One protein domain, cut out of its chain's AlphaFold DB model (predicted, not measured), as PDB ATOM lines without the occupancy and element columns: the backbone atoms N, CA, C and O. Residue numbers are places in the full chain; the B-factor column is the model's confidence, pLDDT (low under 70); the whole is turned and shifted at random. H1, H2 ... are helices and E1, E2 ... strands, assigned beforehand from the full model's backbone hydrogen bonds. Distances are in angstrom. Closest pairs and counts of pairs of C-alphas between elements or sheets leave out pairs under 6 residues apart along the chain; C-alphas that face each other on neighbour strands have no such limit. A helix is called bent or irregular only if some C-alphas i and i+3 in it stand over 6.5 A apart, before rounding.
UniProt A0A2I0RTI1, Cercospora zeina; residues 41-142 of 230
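AT A GLANCE: This is residues 41 to 142 of the 230 residues of a protein of Cercospora zeina (UniProt A0A2I0RTI1). A parallel sheet of four short strands is the middle layer of three, with helices H2 and H3 over one face and H4 over the other. The remaining helix, H1, packs on H2 and only grazes the sheet. The printed part has 102 residues, with four named helices and four named strands alternating as H1 E1 H2 E2 H3 E3 H4 E4; the sheet's order is E3 E2 E1 E4, and the class is mixed, helices and strands. The whole is compact and rounded, with a radius of gyration of the C-alphas of 12.6 A and spans of 37 by 27 by 19 A.

IN THESE COORDINATES: In the sheet, E1 is residues 62 to 66, 13.3 A long, E2 is residues 87 to 91, 13.0 A, E3 is residues 110 to 113 and E4 is residues 138 to 141, each of the last two 10.0 A. H1, residues 41 to 55, is the longest helix, 21.3 A from C-alpha 41 at (50.504, 10.774, 47.343) to C-alpha 55. H2 is residues 71 to 82, 16.3 A, and H3 is residues 97 to 105, 12.2 A. H4 is residues 118 to 129, 14.8 A, neither bent nor irregular, but only just: C-alphas 126 and 129 are 6.2 A apart. E4 ends with C-alpha 141 at (40.400, 5.534, 36.695).

HOW THE PARTS SIT: E3 and E4 are the edge strands. E2 and E1 are parallel at 21 degrees, with N 88 and O 64 within hydrogen-bond range at 2.9 A. E3 and E2 stand at 12 degrees, with N 91 and O 112 at 2.8 A; E1 and E4 stand at 24 degrees, with N 140 and O 63 at 2.8 A. H2 lies over E2 and E1 at a height over the sheet of 9.3 A, its closest C-alphas to E2 being those of Ile 77 and Cys 87, 5.5 A. On the same face H3 lies over E3 at a height of 9.9 A. H4, on the opposite face, lies over E2 and E1 at 7.5 A and runs along the strands, at 24 degrees to E2 on the local plane. The units E1, H2, E2 and E2, H3, E3, each two parallel neighbour strands with a helix between, have right-handed crossovers, as has the split unit E3, H4, E4, with E2 and E1 between its strands. H1 touches H2, closest at the C-alphas of Ile 42 and Ala 75, 4.5 A, the same way at a tilt of 37 degrees, only just steep. H2, with residues 73 to 77 alone, only just touches H3, with 3 pairs of C-alphas within 8 A. In H1, H2, H3 and H4 every O i to N i+4 pair is within hydrogen-bond range.

THE WHOLE: The two C-alphas farthest apart, those of Pro 57 and Ser 94, are 37.7 A apart. The printed part has no cut and no long link. The mean pLDDT of the printed part is 93.4, and residue 135 is under 70.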
ATOM      1  N   LYS A  41      51.436  11.474  48.246       92.25
ATOM      2  CA  LYS A  41      50.504  10.774  47.343       92.25
ATOM      3  C   LYS A  41      51.151  10.375  46.015       92.25
ATOM      4  O   LYS A  41      50.850   9.282  45.528       92.25
ATOM      5  N   ILE A  42      52.103  11.168  45.509       92.19
ATOM      6  CA  ILE A  42      52.853  10.854  44.282       92.19
ATOM      7  C   ILE A  42      53.530   9.485  44.330       92.19
ATOM      8  O   ILE A  42      53.578   8.797  43.322       92.19
ATOM      9  N   ARG A  43      53.972   9.014  45.503       90.81
ATOM     10  CA  ARG A  43      54.638   7.706  45.615       90.81
ATOM     11  C   ARG A  43      53.698   6.556  45.250       90.81
ATOM     12  O   ARG A  43      54.085   5.600  44.592       90.81
ATOM     13  N   GLY A  44      52.456   6.623  45.735       90.38
ATOM     14  CA  GLY A  44      51.462   5.574  45.511       90.38
ATOM     15  C   GLY A  44      50.845   5.648  44.121       90.38
ATOM     16  O   GLY A  44      50.738   4.621  43.457       90.38
ATOM     17  N   LEU A  45      50.459   6.855  43.705       92.88
ATOM     18  CA  LEU A  45      49.800   7.087  42.420       92.88
ATOM     19  C   LEU A  45      50.788   7.026  41.256       92.88
ATOM     20  O   LEU A  45      50.479   6.408  40.247       92.88
ATOM     21  N   GLY A  46      52.003   7.541  41.437       92.62
ATOM     22  CA  GLY A  46      53.088   7.409  40.468       92.62
ATOM     23  C   GLY A  46      53.464   5.956  40.209       92.62
ATOM     24  O   GLY A  46      53.573   5.558  39.057       92.62
ATOM     25  N   HIS A  47      53.566   5.128  41.256       93.12
ATOM     26  CA  HIS A  47      53.785   3.692  41.070       93.12
ATOM     27  C   HIS A  47      52.635   3.019  40.311       93.12
ATOM     28  O   HIS A  47      52.893   2.207  39.431       93.12
ATOM     29  N   PHE A  48      51.382   3.349  40.646       93.44
ATOM     30  CA  PHE A  48      50.211   2.805  39.958       93.44
ATOM     31  C   PHE A  48      50.221   3.171  38.470       93.44
ATOM     32  O   PHE A  48      50.222   2.275  37.637       93.44
ATOM     33  N   ILE A  49      50.335   4.461  38.144       94.31
ATOM     34  CA  ILE A  49      50.343   4.964  36.764       94.31
ATOM     35  C   ILE A  49      51.512   4.383  35.967       94.31
ATOM     36  O   ILE A  49      51.308   3.883  34.863       94.31
ATOM     37  N   LEU A  50      52.722   4.377  36.536       94.12
ATOM     38  CA  LEU A  50      53.894   3.804  35.877       94.12
ATOM     39  C   LEU A  50      53.714   2.306  35.620       94.12
ATOM     40  O   LEU A  50      54.045   1.825  34.539       94.12
ATOM     41  N   LYS A  51      53.180   1.566  36.598       93.31
ATOM     42  CA  LYS A  51      52.939   0.133  36.446       93.31
ATOM     43  C   LYS A  51      51.893  -0.133  35.369       93.31
ATOM     44  O   LYS A  51      52.166  -0.951  34.500       93.31
ATOM     45  N   THR A  52      50.767   0.581  35.393       93.31
ATOM     46  CA  THR A  52      49.718   0.491  34.368       93.31
ATOM     47  C   THR A  52      50.278   0.792  32.982       93.31
ATOM     48  O   THR A  52      50.056   0.013  32.062       93.31
ATOM     49  N   HIS A  53      51.073   1.854  32.845       94.38
ATOM     50  CA  HIS A  53      51.727   2.197  31.584       94.38
ATOM     51  C   HIS A  53      52.679   1.096  31.097       94.38
ATOM     52  O   HIS A  53      52.683   0.758  29.922       94.38
ATOM     53  N   GLN A  54      53.479   0.502  31.986       93.38
ATOM     54  CA  GLN A  54      54.420  -0.566  31.624       93.38
ATOM     55  C   GLN A  54      53.746  -1.894  31.264       93.38
ATOM     56  O   GLN A  54      54.356  -2.703  30.570       93.38
ATOM     57  N   THR A  55      52.550  -2.163  31.790       93.50
ATOM     58  CA  THR A  55      51.836  -3.428  31.557       93.50
ATOM     59  C   THR A  55      50.720  -3.327  30.527       93.50
ATOM     60  O   THR A  55      50.179  -4.367  30.160       93.50
ATOM     61  N   SER A  56      50.340  -2.122  30.093       92.56
ATOM     62  CA  SER A  56      49.323  -1.960  29.054       92.56
ATOM     63  C   SER A  56      49.862  -2.476  27.712       92.56
ATOM     64  O   SER A  56      51.011  -2.185  27.366       92.56
ATOM     65  N   PRO A  57      49.055  -3.228  26.940       91.94
ATOM     66  CA  PRO A  57      49.413  -3.627  25.582       91.94
ATOM     67  C   PRO A  57      49.505  -2.428  24.628       91.94
ATOM     68  O   PRO A  57      50.221  -2.504  23.631       91.94
ATOM     69  N   ASN A  58      48.814  -1.323  24.934       92.44
ATOM     70  CA  ASN A  58      48.823  -0.104  24.138       92.44
ATOM     71  C   ASN A  58      49.048   1.133  25.033       92.44
ATOM     72  O   ASN A  58      48.123   1.883  25.342       92.44
ATOM     73  N   PRO A  59      50.290   1.382  25.482       92.19
ATOM     74  CA  PRO A  59      50.572   2.470  26.414       92.19
ATOM     75  C   PRO A  59      50.241   3.855  25.844       92.19
ATOM     76  O   PRO A  59      49.938   4.769  26.610       92.19
ATOM     77  N   SER A  60      50.264   4.027  24.518       93.25
ATOM     78  CA  SER A  60      49.935   5.297  23.871       93.25
ATOM     79  C   SER A  60      48.433   5.597  23.847       93.25
ATOM     80  O   SER A  60      48.089   6.773  23.752       93.25
ATOM     81  N   SER A  61      47.536   4.622  24.009       93.81
ATOM     82  CA  SER A  61      46.096   4.906  24.128       93.81
ATOM     83  C   SER A  61      45.667   5.303  25.542       93.81
ATOM     84  O   SER A  61      44.538   5.741  25.728       93.81
ATOM     85  N   LEU A  62      46.529   5.164  26.553       95.06
ATOM     86  CA  LEU A  62      46.139   5.398  27.943       95.06
ATOM     87  C   LEU A  62      45.750   6.856  28.211       95.06
ATOM     88  O   LEU A  62      46.535   7.777  27.973       95.06
ATOM     89  N   HIS A  63      44.585   7.039  28.827       96.44
ATOM     90  CA  HIS A  63      44.121   8.309  29.374       96.44
ATOM     91  C   HIS A  63      43.713   8.111  30.835       96.44
ATOM     92  O   HIS A  63      42.853   7.297  31.164       96.44
ATOM     93  N   PHE A  64      44.355   8.850  31.737       96.44
ATOM     94  CA  PHE A  64      44.108   8.754  33.169       96.44
ATOM     95  C   PHE A  64      43.028   9.734  33.633       96.44
ATOM     96  O   PHE A  64      43.032  10.905  33.265       96.44
ATOM     97  N   PHE A  65      42.146   9.286  34.519       96.38
ATOM     98  CA  PHE A  65      41.065  10.100  35.071       96.38
ATOM     99  C   PHE A  65      41.130  10.109  36.596       96.38
ATOM    100  O   PHE A  65      41.276   9.054  37.211       96.38
ATOM    101  N   SER A  66      41.025  11.278  37.230       95.62
ATOM    102  CA  SER A  66      41.006  11.383  38.695       95.62
ATOM    103  C   SER A  66      39.871  12.273  39.181       95.62
ATOM    104  O   SER A  66      39.682  13.372  38.681       95.62
ATOM    105  N   SER A  67      39.149  11.851  40.214       94.50
ATOM    106  CA  SER A  67      38.040  12.616  40.793       94.50
ATOM    107  C   SER A  67      38.469  13.508  41.970       94.50
ATOM    108  O   SER A  67      37.703  13.733  42.905       94.50
ATOM    109  N   SER A  68      39.730  13.957  42.026       92.06
ATOM    110  CA  SER A  68      40.277  14.647  43.205       92.06
ATOM    111  C   SER A  68      40.902  15.997  42.882       92.06
ATOM    112  O   SER A  68      41.989  16.065  42.325       92.06
ATOM    113  N   GLY A  69      40.297  17.077  43.379       88.06
ATOM    114  CA  GLY A  69      40.815  18.438  43.204       88.06
ATOM    115  C   GLY A  69      41.999  18.823  44.100       88.06
ATOM    116  O   GLY A  69      42.307  20.001  44.218       88.06
ATOM    117  N   GLY A  70      42.628  17.870  44.795       91.31
ATOM    118  CA  GLY A  70      43.680  18.134  45.782       91.31
ATOM    119  C   GLY A  70      45.016  17.466  45.456       91.31
ATOM    120  O   GLY A  70      45.362  17.198  44.311       91.31
ATOM    121  N   ASN A  71      45.761  17.119  46.507       92.75
ATOM    122  CA  ASN A  71      47.061  16.451  46.401       92.75
ATOM    123  C   ASN A  71      47.038  15.130  45.602       92.75
ATOM    124  O   ASN A  71      48.077  14.716  45.096       92.75
ATOM    125  N   ALA A  72      45.892  14.438  45.529       92.56
ATOM    126  CA  ALA A  72      45.771  13.210  44.742       92.56
ATOM    127  C   ALA A  72      45.654  13.511  43.242       92.56
ATOM    128  O   ALA A  72      46.360  12.878  42.466       92.56
ATOM    129  N   GLY A  73      44.854  14.512  42.856       94.81
ATOM    130  CA  GLY A  73      44.781  14.981  41.470       94.81
ATOM    131  C   GLY A  73      46.124  15.492  40.978       94.81
ATOM    132  O   GLY A  73      46.598  15.037  39.948       94.81
ATOM    133  N   LEU A  74      46.807  16.329  41.768       95.44
ATOM    134  CA  LEU A  74      48.160  16.788  41.424       95.44
ATOM    135  C   LEU A  74      49.127  15.617  41.237       95.44
ATOM    136  O   LEU A  74      49.879  15.581  40.272       95.44
ATOM    137  N   ALA A  75      49.101  14.634  42.137       95.38
ATOM    138  CA  ALA A  75      49.927  13.440  42.002       95.38
ATOM    139  C   ALA A  75      49.599  12.622  40.745       95.38
ATOM    140  O   ALA A  75      50.524  12.113  40.115       95.38
ATOM    141  N   ALA A  76      48.319  12.495  40.387       96.06
ATOM    142  CA  ALA A  76      47.896  11.822  39.165       96.06
ATOM    143  C   ALA A  76      48.395  12.577  37.927       96.06
ATOM    144  O   ALA A  76      49.098  11.984  37.119       96.06
ATOM    145  N   ILE A  77      48.152  13.889  37.849       96.88
ATOM    146  CA  ILE A  77      48.598  14.751  36.745       96.88
ATOM    147  C   ILE A  77      50.113  14.654  36.560       96.88
ATOM    148  O   ILE A  77      50.577  14.327  35.473       96.88
ATOM    149  N   TYR A  78      50.896  14.861  37.625       95.81
ATOM    150  CA  TYR A  78      52.357  14.787  37.536       95.81
ATOM    151  C   TYR A  78      52.844  13.415  37.058       95.81
ATOM    152  O   TYR A  78      53.751  13.340  36.234       95.81
ATOM    153  N   ALA A  79      52.254  12.329  37.559       95.31
ATOM    154  CA  ALA A  79      52.640  10.978  37.165       95.31
ATOM    155  C   ALA A  79      52.221  10.627  35.727       95.31
ATOM    156  O   ALA A  79      52.981   9.970  35.019       95.31
ATOM    157  N   SER A  80      51.046  11.069  35.285       96.19
ATOM    158  CA  SER A  80      50.577  10.889  33.909       96.19
ATOM    159  C   SER A  80      51.433  11.691  32.931       96.19
ATOM    160  O   SER A  80      51.909  11.137  31.942       96.19
ATOM    161  N   ASN A  81      51.752  12.943  33.268       96.12
ATOM    162  CA  ASN A  81      52.646  13.790  32.478       96.12
ATOM    163  C   ASN A  81      54.059  13.207  32.398       96.12
ATOM    164  O   ASN A  81      54.693  13.274  31.349       96.12
ATOM    165  N   PHE A  82      54.533  12.564  33.467       94.88
ATOM    166  CA  PHE A  82      55.812  11.858  33.464       94.88
ATOM    167  C   PHE A  82      55.861  10.717  32.433       94.88
ATOM    168  O   PHE A  82      56.871  10.547  31.755       94.88
ATOM    169  N   VAL A  83      54.768   9.968  32.262       95.06
ATOM    170  CA  VAL A  83      54.642   8.954  31.194       95.06
ATOM    171  C   VAL A  83      54.101   9.542  29.882       95.06
ATOM    172  O   VAL A  83      53.713   8.809  28.979       95.06
ATOM    173  N   SER A  84      54.083  10.873  29.760       96.50
ATOM    174  CA  SER A  84      53.582  11.626  28.605       96.50
ATOM    175  C   SER A  84      52.127  11.332  28.235       96.50
ATOM    176  O   SER A  84      51.771  11.491  27.071       96.50
ATOM    177  N   ARG A  85      51.274  10.879  29.162       96.06
ATOM    178  CA  ARG A  85      49.859  10.544  28.910       96.06
ATOM    179  C   ARG A  85      48.895  11.552  29.526       96.06
ATOM    180  O   ARG A  85      49.199  12.102  30.582       96.06
ATOM    181  N   PRO A  86      47.743  11.800  28.877       96.50
ATOM    182  CA  PRO A  86      46.796  12.793  29.354       96.50
ATOM    183  C   PRO A  86      46.187  12.401  30.701       96.50
ATOM    184  O   PRO A  86      45.967  11.218  30.984       96.50
ATOM    185  N   CYS A  87      45.892  13.416  31.514       96.88
ATOM    186  CA  CYS A  87      45.138  13.263  32.750       96.88
ATOM    187  C   CYS A  87      43.999  14.280  32.830       96.88
ATOM    188  O   CYS A  87      44.256  15.483  32.825       96.88
ATOM    189  N   THR A  88      42.763  13.795  32.935       97.06
ATOM    190  CA  THR A  88      41.573  14.626  33.163       97.06
ATOM    191  C   THR A  88      41.147  14.531  34.622       97.06
ATOM    192  O   THR A  88      41.085  13.435  35.191       97.06
ATOM    193  N   VAL A  89      40.851  15.673  35.244       97.06
ATOM    194  CA  VAL A  89      40.447  15.725  36.652       97.06
ATOM    195  C   VAL A  89      39.016  16.223  36.784       97.06
ATOM    196  O   VAL A  89      38.694  17.313  36.330       97.06
ATOM    197  N   VAL A  90      38.162  15.450  37.447       96.81
ATOM    198  CA  VAL A  90      36.787  15.859  37.760       96.81
ATOM    199  C   VAL A  90      36.714  16.268  39.225       96.81
ATOM    200  O   VAL A  90      37.185  15.553  40.111       96.81
ATOM    201  N   VAL A  91      36.151  17.435  39.504       96.25
ATOM    202  CA  VAL A  91      36.088  18.013  40.850       96.25
ATOM    203  C   VAL A  91      34.670  18.499  41.153       96.25
ATOM    204  O   VAL A  91      33.944  18.846  40.228       96.25
ATOM    205  N   PRO A  92      34.237  18.555  42.422       96.19
ATOM    206  CA  PRO A  92      32.934  19.124  42.754       96.19
ATOM    207  C   PRO A  92      32.894  20.632  42.478       96.19
ATOM    208  O   PRO A  92      33.930  21.307  42.514       96.19
ATOM    209  N   LEU A  93      31.688  21.176  42.302       95.12
ATOM    210  CA  LEU A  93      31.433  22.611  42.103       95.12
ATOM    211  C   LEU A  93      31.931  23.477  43.274       95.12
ATOM    212  O   LEU A  93      32.269  24.640  43.094       95.12
ATOM    213  N   SER A  94      32.044  22.897  44.471       94.19
ATOM    214  CA  SER A  94      32.606  23.554  45.660       94.19
ATOM    215  C   SER A  94      34.130  23.756  45.605       94.19
ATOM    216  O   SER A  94      34.710  24.379  46.500       94.19
ATOM    217  N   THR A  95      34.807  23.229  44.579       93.44
ATOM    218  CA  THR A  95      36.257  23.377  44.407       93.44
ATOM    219  C   THR A  95      36.611  24.820  44.082       93.44
ATOM    220  O   THR A  95      36.094  25.411  43.139       93.44
ATOM    221  N   LYS A  96      37.529  25.385  44.868       94.94
ATOM    222  CA  LYS A  96      37.946  26.781  44.735       94.94
ATOM    223  C   LYS A  96      38.677  27.018  43.402       94.94
ATOM    224  O   LYS A  96      39.503  26.175  43.040       94.94
ATOM    225  N   PRO A  97      38.498  28.184  42.754       94.75
ATOM    226  CA  PRO A  97      39.152  28.512  41.482       94.75
ATOM    227  C   PRO A  97      40.674  28.326  41.498       94.75
ATOM    228  O   PRO A  97      41.220  27.653  40.634       94.75
ATOM    229  N   HIS A  98      41.354  28.774  42.562       94.75
ATOM    230  CA  HIS A  98      42.809  28.616  42.683       94.75
ATOM    231  C   HIS A  98      43.286  27.150  42.645       94.75
ATOM    232  O   HIS A  98      44.425  26.874  42.276       94.75
ATOM    233  N   MET A  99      42.452  26.187  43.064       94.25
ATOM    234  CA  MET A  99      42.802  24.766  42.976       94.25
ATOM    235  C   MET A  99      42.668  24.253  41.545       94.25
ATOM    236  O   MET A  99      43.487  23.442  41.127       94.25
ATOM    237  N   ILE A 100      41.677  24.739  40.796       95.75
ATOM    238  CA  ILE A 100      41.479  24.419  39.376       95.75
ATOM    239  C   ILE A 100      42.661  24.945  38.569       95.75
ATOM    240  O   ILE A 100      43.305  24.170  37.866       95.75
ATOM    241  N   GLU A 101      43.015  26.216  38.767       96.06
ATOM    242  CA  GLU A 101      44.189  26.842  38.149       96.06
ATOM    243  C   GLU A 101      45.461  26.050  38.456       96.06
ATOM    244  O   GLU A 101      46.273  25.793  37.572       96.06
ATOM    245  N   LYS A 102      45.620  25.584  39.700       95.38
ATOM    246  CA  LYS A 102      46.769  24.764  40.092       95.38
ATOM    247  C   LYS A 102      46.812  23.412  39.373       95.38
ATOM    248  O   LYS A 102      47.897  22.943  39.040       95.38
ATOM    249  N   LEU A 103      45.665  22.767  39.159       96.25
ATOM    250  CA  LEU A 103      45.577  21.502  38.417       96.25
ATOM    251  C   LEU A 103      45.878  21.719  36.929       96.25
ATOM    252  O   LEU A 103      46.640  20.954  36.342       96.25
ATOM    253  N   GLN A 104      45.349  22.793  36.344       96.44
ATOM    254  CA  GLN A 104      45.623  23.187  34.961       96.44
ATOM    255  C   GLN A 104      47.107  23.525  34.764       96.44
ATOM    256  O   GLN A 104      47.750  22.974  33.876       96.44
ATOM    257  N   ALA A 105      47.693  24.332  35.653       95.56
ATOM    258  CA  ALA A 105      49.111  24.694  35.627       95.56
ATOM    259  C   ALA A 105      50.048  23.493  35.848       95.56
ATOM    260  O   ALA A 105      51.174  23.489  35.357       95.56
ATOM    261  N   ALA A 106      49.594  22.452  36.557       94.25
ATOM    262  CA  ALA A 106      50.330  21.192  36.678       94.25
ATOM    263  C   ALA A 106      50.330  20.365  35.375       94.25
ATOM    264  O   ALA A 106      51.076  19.386  35.277       94.25
ATOM    265  N   GLY A 107      49.523  20.756  34.383       95.69
ATOM    266  CA  GLY A 107      49.418  20.122  33.072       95.69
ATOM    267  C   GLY A 107      48.291  19.095  32.975       95.69
ATOM    268  O   GLY A 107      48.477  18.065  32.333       95.69
ATOM    269  N   ALA A 108      47.154  19.315  33.642       96.75
ATOM    270  CA  ALA A 108      45.949  18.527  33.373       96.75
ATOM    271  C   ALA A 108      45.488  18.739  31.917       96.75
ATOM    272  O   ALA A 108      45.522  19.867  31.429       96.75
ATOM    273  N   LYS A 109      45.028  17.674  31.242       96.44
ATOM    274  CA  LYS A 109      44.391  17.774  29.913       96.44
ATOM    275  C   LYS A 109      43.112  18.599  30.010       96.44
ATOM    276  O   LYS A 109      42.883  19.461  29.173       96.44
ATOM    277  N   ASP A 110      42.311  18.315  31.033       96.38
ATOM    278  CA  ASP A 110      41.087  19.046  31.331       96.38
ATOM    279  C   ASP A 110      40.748  18.964  32.830       96.38
ATOM    280  O   ASP A 110      41.147  18.017  33.527       96.38
ATOM    281  N   VAL A 111      40.022  19.966  33.332       97.00
ATOM    282  CA  VAL A 111      39.511  20.016  34.705       97.00
ATOM    283  C   VAL A 111      38.023  20.338  34.678       97.00
ATOM    284  O   VAL A 111      37.623  21.478  34.459       97.00
ATOM    285  N   ILE A 112      37.203  19.328  34.951       96.56
ATOM    286  CA  ILE A 112      35.748  19.409  34.836       96.56
ATOM    287  C   ILE A 112      35.144  19.593  36.225       96.56
ATOM    288  O   ILE A 112      35.416  18.805  37.134       96.56
ATOM    289  N   GLN A 113      34.294  20.604  36.397       96.50
ATOM    290  CA  GLN A 113      33.529  20.766  37.628       96.50
ATOM    291  C   GLN A 113      32.147  20.132  37.500       96.50
ATOM    292  O   GLN A 113      31.360  20.530  36.644       96.50
ATOM    293  N   TRP A 114      31.834  19.168  38.363       96.25
ATOM    294  CA  TRP A 114      30.529  18.518  38.370       96.25
ATOM    295  C   TRP A 114      30.129  18.012  39.753       96.25
ATOM    296  O   TRP A 114      30.941  17.438  40.478       96.25
ATOM    297  N   GLY A 115      28.848  18.167  40.081       93.56
ATOM    298  CA  GLY A 115      28.264  17.678  41.326       93.56
ATOM    299  C   GLY A 115      28.545  18.569  42.536       93.56
ATOM    300  O   GLY A 115      29.536  19.303  42.603       93.56
ATOM    301  N   ALA A 116      27.657  18.500  43.523       93.19
ATOM    302  CA  ALA A 116      27.803  19.192  44.800       93.19
ATOM    303  C   ALA A 116      28.806  18.473  45.715       93.19
ATOM    304  O   ALA A 116      29.529  19.105  46.493       93.19
ATOM    305  N   THR A 117      28.873  17.143  45.603       93.50
ATOM    306  CA  THR A 117      29.723  16.283  46.430       93.50
ATOM    307  C   THR A 117      30.833  15.613  45.623       93.50
ATOM    308  O   THR A 117      30.720  15.391  44.419       93.50
ATOM    309  N   TRP A 118      31.914  15.214  46.303       91.38
ATOM    310  CA  TRP A 118      32.976  14.413  45.681       91.38
ATOM    311  C   TRP A 118      32.442  13.107  45.065       91.38
ATOM    312  O   TRP A 118      32.911  12.688  44.013       91.38
ATOM    313  N   LYS A 119      31.443  12.478  45.695       92.81
ATOM    314  CA  LYS A 119      30.847  11.231  45.203       92.81
ATOM    315  C   LYS A 119      30.120  11.438  43.871       92.81
ATOM    316  O   LYS A 119      30.240  10.601  42.986       92.81
ATOM    317  N   GLU A 120      29.401  12.547  43.714       94.12
ATOM    318  CA  GLU A 120      28.772  12.903  42.436       94.12
ATOM    319  C   GLU A 120      29.812  13.173  41.348       94.12
ATOM    320  O   GLU A 120      29.644  12.700  40.228       94.12
ATOM    321  N   ALA A 121      30.906  13.863  41.687       94.25
ATOM    322  CA  ALA A 121      32.024  14.081  40.771       94.25
ATOM    323  C   ALA A 121      32.677  12.754  40.330       94.25
ATOM    324  O   ALA A 121      32.927  12.558  39.142       94.25
ATOM    325  N   ASP A 122      32.922  11.818  41.258       94.00
ATOM    326  CA  ASP A 122      33.490  10.494  40.945       94.00
ATOM    327  C   ASP A 122      32.541   9.647  40.089       94.00
ATOM    328  O   ASP A 122      32.973   9.042  39.107       94.00
ATOM    329  N   ASN A 123      31.246   9.652  40.409       95.00
ATOM    330  CA  ASN A 123      30.238   8.957  39.613       95.00
ATOM    331  C   ASN A 123      30.151   9.542  38.199       95.00
ATOM    332  O   ASN A 123      30.176   8.793  37.228       95.00
ATOM    333  N   TYR A 124      30.106  10.869  38.064       95.56
ATOM    334  CA  TYR A 124      30.077  11.531  36.761       95.56
ATOM    335  C   TYR A 124      31.333  11.235  35.937       95.56
ATOM    336  O   TYR A 124      31.243  10.924  34.749       95.56
ATOM    337  N   MET A 125      32.505  11.245  36.577       95.31
ATOM    338  CA  MET A 125      33.757  10.855  35.936       95.31
ATOM    339  C   MET A 125      33.667   9.441  35.348       95.31
ATOM    340  O   MET A 125      34.006   9.246  34.185       95.31
ATOM    341  N   ARG A 126      33.206   8.458  36.129       93.62
ATOM    342  CA  ARG A 126      33.156   7.044  35.714       93.62
ATOM    343  C   ARG A 126      32.075   6.759  34.683       93.62
ATOM    344  O   ARG A 126      32.318   6.036  33.722       93.62
ATOM    345  N   GLU A 127      30.884   7.298  34.904       94.12
ATOM    346  CA  GLU A 127      29.702   6.934  34.128       94.12
ATOM    347  C   GLU A 127      29.544   7.761  32.856       94.12
ATOM    348  O   GLU A 127      28.921   7.279  31.912       94.12
ATOM    349  N   VAL A 128      30.104   8.974  32.817       93.44
ATOM    350  CA  VAL A 128      29.943   9.905  31.694       93.44
ATOM    351  C   VAL A 128      31.289  10.212  31.052       93.44
ATOM    352  O   VAL A 128      31.504   9.876  29.893       93.44
ATOM    353  N   VAL A 129      32.225  10.804  31.799       93.50
ATOM    354  CA  VAL A 129      33.480  11.318  31.216       93.50
ATOM    355  C   VAL A 129      34.342  10.191  30.647       93.50
ATOM    356  O   VAL A 129      34.819  10.292  29.522       93.50
ATOM    357  N   MET A 130      34.511   9.099  31.393       93.12
ATOM    358  CA  MET A 130      35.320   7.958  30.961       93.12
ATOM    359  C   MET A 130      34.677   7.167  29.818       93.12
ATOM    360  O   MET A 130      35.401   6.645  28.980       93.12
ATOM    361  N   LYS A 131      33.342   7.071  29.767       90.31
ATOM    362  CA  LYS A 131      32.639   6.368  28.678       90.31
ATOM    363  C   LYS A 131      32.609   7.173  27.383       90.31
ATOM    364  O   LYS A 131      32.577   6.584  26.314       90.31
ATOM    365  N   ASN A 132      32.649   8.499  27.497       85.38
ATOM    366  CA  ASN A 132      32.752   9.419  26.368       85.38
ATOM    367  C   ASN A 132      34.209   9.688  25.952       85.38
ATOM    368  O   ASN A 132      34.446  10.546  25.100       85.38
ATOM    369  N   ALA A 133      35.188   9.006  26.560       78.94
ATOM    370  CA  ALA A 133      36.556   9.028  26.059       78.94
ATOM    371  C   ALA A 133      36.558   8.534  24.602       78.94
ATOM    372  O   ALA A 133      35.740   7.698  24.223       78.94
ATOM    373  N   GLN A 134      37.436   9.100  23.771       74.12
ATOM    374  CA  GLN A 134      37.465   8.778  22.341       74.12
ATOM    375  C   GLN A 134      37.627   7.265  22.136       74.12
ATOM    376  O   GLN A 134      38.311   6.621  22.924       74.12
ATOM    377  N   GLU A 135      37.065   6.703  21.060       67.06
ATOM    378  CA  GLU A 135      37.091   5.249  20.786       67.06
ATOM    379  C   GLU A 135      38.507   4.634  20.793       67.06
ATOM    380  O   GLU A 135      38.668   3.442  21.037       67.06
ATOM    381  N   ASN A 136      39.542   5.456  20.583       74.69
ATOM    382  CA  ASN A 136      40.949   5.054  20.597       74.69
ATOM    383  C   ASN A 136      41.672   5.300  21.940       74.69
ATOM    384  O   ASN A 136      42.883   5.080  22.017       74.69
ATOM    385  N   GLU A 137      40.985   5.779  22.982       85.38
ATOM    386  CA  GLU A 137      41.553   6.037  24.311       85.38
ATOM    387  C   GLU A 137      41.150   4.937  25.314       85.38
ATOM    388  O   GLU A 137      39.976   4.667  25.556       85.38
ATOM    389  N   GLU A 138      42.139   4.328  25.968       89.75
ATOM    390  CA  GLU A 138      41.927   3.409  27.087       89.75
ATOM    391  C   GLU A 138      41.801   4.227  28.385       89.75
ATOM    392  O   GLU A 138      42.789   4.739  28.925       89.75
ATOM    393  N   ALA A 139      40.570   4.371  28.881       92.94
ATOM    394  CA  ALA A 139      40.262   5.177  30.059       92.94
ATOM    395  C   ALA A 139      40.592   4.452  31.376       92.94
ATOM    396  O   ALA A 139      39.933   3.486  31.768       92.94
ATOM    397  N   ILE A 140      41.568   4.972  32.126       94.12
ATOM    398  CA  ILE A 140      42.000   4.425  33.417       94.12
ATOM    399  C   ILE A 140      41.590   5.344  34.565       94.12
ATOM    400  O   ILE A 140      42.120   6.444  34.732       94.12
ATOM    401  N   ALA A 141      40.711   4.854  35.440       93.62
ATOM    402  CA  ALA A 141      40.400   5.534  36.695       93.62
ATOM    403  C   ALA A 141      41.580   5.440  37.677       93.62
ATOM    404  O   ALA A 141      41.975   4.354  38.106       93.62
ATOM    405  N   VAL A 142      42.098   6.592  38.097       92.06
ATOM    406  CA  VAL A 142      43.121   6.738  39.134       92.06
ATOM    407  C   VAL A 142      42.426   7.001  40.471       92.06
ATOM    408  O   VAL A 142      41.913   8.101  40.706       92.06
TER     409      VAL A 142